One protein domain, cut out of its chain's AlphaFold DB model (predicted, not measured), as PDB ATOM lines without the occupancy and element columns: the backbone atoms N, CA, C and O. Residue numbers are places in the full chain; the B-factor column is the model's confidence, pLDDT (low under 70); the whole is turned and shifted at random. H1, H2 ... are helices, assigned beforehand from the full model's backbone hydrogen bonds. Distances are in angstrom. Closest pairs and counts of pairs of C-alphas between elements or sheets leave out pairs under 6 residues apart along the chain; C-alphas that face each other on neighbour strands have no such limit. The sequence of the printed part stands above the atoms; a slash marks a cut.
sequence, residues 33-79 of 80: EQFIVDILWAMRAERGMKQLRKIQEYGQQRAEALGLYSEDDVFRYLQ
ATOM      1  N   GLU A  33     -47.460 -33.388 -12.578       85.00
ATOM      2  CA  GLU A  33     -47.080 -33.554 -13.981       85.00
ATOM      3  C   GLU A  33     -47.075 -32.204 -14.698       85.00
ATOM      4  O   GLU A  33     -46.073 -31.831 -15.309       85.00
ATOM      5  N   GLN A  34     -48.155 -31.431 -14.553       86.44
ATOM      6  CA  GLN A  34     -48.282 -30.103 -15.148       86.44
ATOM      7  C   GLN A  34     -47.177 -29.164 -14.645       86.44
ATOM      8  O   GLN A  34     -46.530 -28.471 -15.427       86.44
ATOM      9  N   PHE A  35     -46.913 -29.195 -13.339       88.25
ATOM     10  CA  PHE A  35     -45.858 -28.405 -12.714       88.25
ATOM     11  C   PHE A  35     -44.459 -28.784 -13.229       88.25
ATOM     12  O   PHE A  35     -43.644 -27.909 -13.524       88.25
ATOM     13  N   ILE A  36     -44.171 -30.081 -13.385       85.50
ATOM     14  CA  ILE A  36     -42.897 -30.553 -13.947       85.50
ATOM     15  C   ILE A  36     -42.746 -30.103 -15.403       85.50
ATOM     16  O   ILE A  36     -41.674 -29.632 -15.786       85.50
ATOM     17  N   VAL A  37     -43.804 -30.214 -16.209       86.38
ATOM     18  CA  VAL A  37     -43.800 -29.773 -17.611       86.38
ATOM     19  C   VAL A  37     -43.508 -28.275 -17.706       86.38
ATOM     20  O   VAL A  37     -42.627 -27.878 -18.472       86.38
ATOM     21  N   ASP A  38     -44.160 -27.453 -16.883       86.06
ATOM     22  CA  ASP A  38     -43.929 -26.005 -16.834       86.06
ATOM     23  C   ASP A  38     -42.467 -25.671 -16.499       86.06
ATOM     24  O   ASP A  38     -41.843 -24.839 -17.165       86.06
ATOM     25  N   ILE A  39     -41.882 -26.360 -15.515       84.12
ATOM     26  CA  ILE A  39     -40.467 -26.190 -15.161       84.12
ATOM     27  C   ILE A  39     -39.558 -26.580 -16.327       84.12
ATOM     28  O   ILE A  39     -38.618 -25.849 -16.641       84.12
ATOM     29  N   LEU A  40     -39.815 -27.708 -16.993       83.06
ATOM     30  CA  LEU A  40     -39.003 -28.151 -18.129       83.06
ATOM     31  C   LEU A  40     -39.050 -27.139 -19.280       83.06
ATOM     32  O   LEU A  40     -38.008 -26.852 -19.883       83.06
ATOM     33  N   TRP A  41     -40.218 -26.551 -19.545       83.81
ATOM     34  CA  TRP A  41     -40.370 -25.464 -20.510       83.81
ATOM     35  C   TRP A  41     -39.605 -24.211 -20.095       83.81
ATOM     36  O   TRP A  41     -38.847 -23.673 -20.906       83.81
ATOM     37  N   ALA A  42     -39.719 -23.790 -18.835       81.31
ATOM     38  CA  ALA A  42     -38.988 -22.642 -18.309       81.31
ATOM     39  C   ALA A  42     -37.465 -22.844 -18.407       81.31
ATOM     40  O   ALA A  42     -36.749 -21.978 -18.910       81.31
ATOM     41  N   MET A  43     -36.961 -24.026 -18.038       76.25
ATOM     42  CA  MET A  43     -35.543 -24.382 -18.161       76.25
ATOM     43  C   MET A  43     -35.075 -24.455 -19.620       76.25
ATOM     44  O   MET A  43     -33.915 -24.159 -19.926       76.25
ATOM     45  N   ARG A  44     -35.938 -24.891 -20.546       77.88
ATOM     46  CA  ARG A  44     -35.639 -24.886 -21.985       77.88
ATOM     47  C   ARG A  44     -35.557 -23.459 -22.516       77.88
ATOM     48  O   ARG A  44     -34.603 -23.153 -23.230       77.88
ATOM     49  N   ALA A  45     -36.499 -22.600 -22.141       80.38
ATOM     50  CA  ALA A  45     -36.495 -21.189 -22.506       80.38
ATOM     51  C   ALA A  45     -35.248 -20.480 -21.958       80.38
ATOM     52  O   ALA A  45     -34.554 -19.798 -22.706       80.38
ATOM     53  N   GLU A  46     -34.884 -20.718 -20.696       80.00
ATOM     54  CA  GLU A  46     -33.679 -20.143 -20.092       80.00
ATOM     55  C   GLU A  46     -32.401 -20.597 -20.818       80.00
ATOM     56  O   GLU A  46     -31.525 -19.782 -21.121       80.00
ATOM     57  N   ARG A  47     -32.297 -21.892 -21.155       71.44
ATOM     58  CA  ARG A  47     -31.184 -22.415 -21.963       71.44
ATOM     59  C   ARG A  47     -31.151 -21.785 -23.353       71.44
ATOM     60  O   ARG A  47     -30.078 -21.377 -23.785       71.44
ATOM     61  N   GLY A  48     -32.298 -21.652 -24.018       65.31
ATOM     62  CA  GLY A  48     -32.418 -20.967 -25.307       65.31
ATOM     63  C   GLY A  48     -31.949 -19.512 -25.237       65.31
ATOM     64  O   GLY A  48     -31.109 -19.100 -26.029       65.31
ATOM     65  N   MET A  49     -32.385 -18.765 -24.222       66.81
ATOM     66  CA  MET A  49     -31.973 -17.375 -23.990       66.81
ATOM     67  C   MET A  49     -30.477 -17.237 -23.681       66.81
ATOM     68  O   MET A  49     -29.847 -16.258 -24.077       66.81
ATOM     69  N   LYS A  50     -29.875 -18.207 -22.981       69.12
ATOM     70  CA  LYS A  50     -28.416 -18.251 -22.775       69.12
ATOM     71  C   LYS A  50     -27.661 -18.495 -24.084       69.12
ATOM     72  O   LYS A  50     -26.614 -17.892 -24.283       69.12
ATOM     73  N   GLN A  51     -28.176 -19.343 -24.973       64.44
ATOM     74  CA  GLN A  51     -27.556 -19.584 -26.282       64.44
ATOM     75  C   GLN A  51     -27.715 -18.385 -27.223       64.44
ATOM     76  O   GLN A  51     -26.758 -18.007 -27.887       64.44
ATOM     77  N   LEU A  52     -28.885 -17.739 -27.227       58.84
ATOM     78  CA  LEU A  52     -29.125 -16.520 -28.002       58.84
ATOM     79  C   LEU A  52     -28.183 -15.389 -27.588       58.84
ATOM     80  O   LEU A  52     -27.579 -14.775 -28.459       58.84
ATOM     81  N   ARG A  53     -27.982 -15.175 -26.280       68.88
ATOM     82  CA  ARG A  53     -26.985 -14.209 -25.789       68.88
ATOM     83  C   ARG A  53     -25.578 -14.526 -26.279       68.88
ATOM     84  O   ARG A  53     -24.921 -13.641 -26.798       68.88
ATOM     85  N   LYS A  54     -25.152 -15.791 -26.228       64.50
ATOM     86  CA  LYS A  54     -23.835 -16.195 -26.751       64.50
ATOM     87  C   LYS A  54     -23.691 -15.967 -28.256       64.50
ATOM     88  O   LYS A  54     -22.626 -15.569 -28.713       64.50
ATOM     89  N   ILE A  55     -24.746 -16.221 -29.030       65.19
ATOM     90  CA  ILE A  55     -24.765 -15.959 -30.477       65.19
ATOM     91  C   ILE A  55     -24.700 -14.450 -30.745       65.19
ATOM     92  O   ILE A  55     -23.967 -14.024 -31.635       65.19
ATOM     93  N   GLN A  56     -25.425 -13.649 -29.964       69.19
ATOM     94  CA  GLN A  56     -25.421 -12.192 -30.060       69.19
ATOM     95  C   GLN A  56     -24.053 -11.602 -29.691       69.19
ATOM     96  O   GLN A  56     -23.511 -10.820 -30.462       69.19
ATOM     97  N   GLU A  57     -23.464 -12.029 -28.573       72.56
ATOM     98  CA  GLU A  57     -22.123 -11.631 -28.127       72.56
ATOM     99  C   GLU A  57     -21.058 -11.998 -29.169       72.56
ATOM    100  O   GLU A  57     -20.221 -11.173 -29.524       72.56
ATOM    101  N   TYR A  58     -21.127 -13.211 -29.727       62.91
ATOM    102  CA  TYR A  58     -20.228 -13.645 -30.795       62.91
ATOM    103  C   TYR A  58     -20.395 -12.806 -32.072       62.91
ATOM    104  O   TYR A  58     -19.407 -12.422 -32.699       62.91
ATOM    105  N   GLY A  59     -21.638 -12.512 -32.463       66.69
ATOM    106  CA  GLY A  59     -21.950 -11.669 -33.615       66.69
ATOM    107  C   GLY A  59     -21.447 -10.237 -33.444       66.69
ATOM    108  O   GLY A  59     -20.853  -9.693 -34.369       66.69
ATOM    109  N   GLN A  60     -21.618  -9.667 -32.251       68.38
ATOM    110  CA  GLN A  60     -21.140  -8.332 -31.904       68.38
ATOM    111  C   GLN A  60     -19.609  -8.260 -31.931       68.38
ATOM    112  O   GLN A  60     -19.056  -7.457 -32.675       68.38
ATOM    113  N   GLN A  61     -18.919  -9.161 -31.224       70.38
ATOM    114  CA  GLN A  61     -17.450  -9.201 -31.199       70.38
ATOM    115  C   GLN A  61     -16.855  -9.383 -32.596       70.38
ATOM    116  O   GLN A  61     -15.831  -8.795 -32.941       70.38
ATOM    117  N   ARG A  62     -17.503 -10.198 -33.437       69.00
ATOM    118  CA  ARG A  62     -17.069 -10.410 -34.817       69.00
ATOM    119  C   ARG A  62     -17.353  -9.198 -35.708       69.00
ATOM    120  O   ARG A  62     -16.552  -8.926 -36.595       69.00
ATOM    121  N   ALA A  63     -18.455  -8.483 -35.492       62.97
ATOM    122  CA  ALA A  63     -18.765  -7.250 -36.212       62.97
ATOM    123  C   ALA A  63     -17.806  -6.111 -35.837       62.97
ATOM    124  O   ALA A  63     -17.314  -5.426 -36.732       62.97
ATOM    125  N   GLU A  64     -17.469  -5.974 -34.553       66.75
ATOM    126  CA  GLU A  64     -16.447  -5.046 -34.050       66.75
ATOM    127  C   GLU A  64     -15.064  -5.378 -34.631       66.75
ATOM    128  O   GLU A  64     -14.393  -4.508 -35.183       66.75
ATOM    129  N   ALA A  65     -14.660  -6.656 -34.613       72.88
ATOM    130  CA  ALA A  65     -13.381  -7.103 -35.177       72.88
ATOM    131  C   ALA A  65     -13.269  -6.901 -36.701       72.88
ATOM    132  O   ALA A  65     -12.164  -6.792 -37.231       72.88
ATOM    133  N   LEU A  66     -14.400  -6.864 -37.410       75.25
ATOM    134  CA  LEU A  66     -14.474  -6.589 -38.848       75.25
ATOM    135  C   LEU A  66     -14.699  -5.099 -39.161       75.25
ATOM    136  O   LEU A  66     -14.783  -4.743 -40.335       75.25
ATOM    137  N   GLY A  67     -14.801  -4.236 -38.141       70.94
ATOM    138  CA  GLY A  67     -15.055  -2.802 -38.294       70.94
ATOM    139  C   GLY A  67     -16.427  -2.474 -38.890       70.94
ATOM    140  O   GLY A  67     -16.582  -1.428 -39.513       70.94
ATOM    141  N   LEU A  68     -17.405  -3.376 -38.758       64.25
ATOM    142  CA  LEU A  68     -18.721  -3.240 -39.389       64.25
ATOM    143  C   LEU A  68     -19.629  -2.234 -38.667       64.25
ATOM    144  O   LEU A  68     -20.487  -1.657 -39.324       64.25
ATOM    145  N   TYR A  69     -19.427  -2.012 -37.364       60.31
ATOM    146  CA  TYR A  69     -20.097  -0.978 -36.564       60.31
ATOM    147  C   TYR A  69     -19.175  -0.534 -35.414       60.31
ATOM    148  O   TYR A  69     -18.460  -1.365 -34.852       60.31
ATOM    149  N   SER A  70     -19.185   0.756 -35.065       63.62
ATOM    150  CA  SER A  70     -18.571   1.288 -33.836       63.62
ATOM    151  C   SER A  70     -19.569   1.277 -32.665       63.62
ATOM    152  O   SER A  70     -20.777   1.183 -32.891       63.62
ATOM    153  N   GLU A  71     -19.101   1.394 -31.413       59.97
ATOM    154  CA  GLU A  71     -19.994   1.544 -30.243       59.97
ATOM    155  C   GLU A  71     -21.002   2.696 -30.436       59.97
ATOM    156  O   GLU A  71     -22.165   2.561 -30.051       59.97
ATOM    157  N   ASP A  72     -20.597   3.774 -31.123       64.75
ATOM    158  CA  ASP A  72     -21.452   4.918 -31.467       64.75
ATOM    159  C   ASP A  72     -22.571   4.553 -32.463       64.75
ATOM    160  O   ASP A  72     -23.685   5.080 -32.373       64.75
ATOM    161  N   ASP A  73     -22.312   3.632 -33.398       63.41
ATOM    162  CA  ASP A  73     -23.303   3.172 -34.381       63.41
ATOM    163  C   ASP A  73     -24.354   2.265 -33.735       63.41
ATOM    164  O   ASP A  73     -25.545   2.377 -34.035       63.41
ATOM    165  N   VAL A  74     -23.931   1.409 -32.798       62.31
ATOM    166  CA  VAL A  74     -24.833   0.563 -32.003       62.31
ATOM    167  C   VAL A  74     -25.702   1.424 -31.086       62.31
ATOM    168  O   VAL A  74     -26.912   1.202 -31.000       62.31
ATOM    169  N   PHE A  75     -25.119   2.450 -30.455       63.91
ATOM    170  CA  PHE A  75     -25.867   3.403 -29.633       63.91
ATOM    171  C   PHE A  75     -26.914   4.166 -30.450       63.91
ATOM    172  O   PHE A  75     -28.043   4.328 -29.993       63.91
ATOM    173  N   ARG A  76     -26.579   4.580 -31.679       66.31
ATOM    174  CA  ARG A  76     -27.525   5.230 -32.603       66.31
ATOM    175  C   ARG A  76     -28.698   4.340 -32.996       66.31
ATOM    176  O   ARG A  76     -29.798   4.849 -33.156       66.31
ATOM    177  N   TYR A  77     -28.464   3.041 -33.176       59.72
ATOM    178  CA  TYR A  77     -29.484   2.096 -33.639       59.72
ATOM    179  C   TYR A  77     -30.427   1.609 -32.528       59.72
ATOM    180  O   TYR A  77     -31.517   1.118 -32.815       59.72
ATOM    181  N   LEU A  78     -29.995   1.703 -31.266       60.12
ATOM    182  CA  LEU A  78     -30.755   1.269 -30.089       60.12
ATOM    183  C   LEU A  78     -31.497   2.406 -29.374       60.12
ATOM    184  O   LEU A  78     -32.251   2.133 -28.437       60.12
ATOM    185  N   GLN A  79     -31.306   3.660 -29.787       55.06
ATOM    186  CA  GLN A  79     -32.177   4.748 -29.353       55.06
ATOM    187  C   GLN A  79     -33.453   4.774 -30.216       55.06
ATOM    188  O   GLN A  79     -33.351   4.592 -31.429       55.06
TER     189      GLN A  79
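Overview. This is residues 33 to 79 of the 80 residues of an uncharacterized protein of Chloroflexi bacterium (UniProt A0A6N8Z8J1). Start at residue 33 and you meet one long, unbent helix, H1, which makes the length of the domain; past residue 65 the backbone turns through a tight link, and a short helix, H2, folds back as a small hook. The printed part has 47 residues with two named helices, H1 then H2, and no named strand: it is all helix. It is extended, with a radius of gyration of the C-alphas of 16.6 A and spans of 50 by 22 by 8 A.

Arrangement. Follow H1, residues 33 to 65, across a tight link of 5 residues to H2, residues 71 to 78. The two are only just apart, with closest C-alphas 8.4 A from each other. Residues 33 to 59 and 61 to 67 stand free. In both helices every O i to N i+4 pair is within hydrogen-bond range.

Along the chain. Find C-alpha 33 at (-47.080, -33.554, -13.981); from there H1 runs 47.8 A to C-alpha 65 at (-13.381, -7.103, -35.177). H2 runs 10.8 A from C-alpha 71 to C-alpha 78 at (-30.755, 1.269, -30.089).

Size, cuts and confidence. The two C-alphas farthest apart, those of Glu 33 and Gly 67, are 50.6 A apart. The printed part has no cut. Look at the B-factor column: the mean pLDDT of the printed part is 70.9, and 27 residues are under 70, among them 68 to 79.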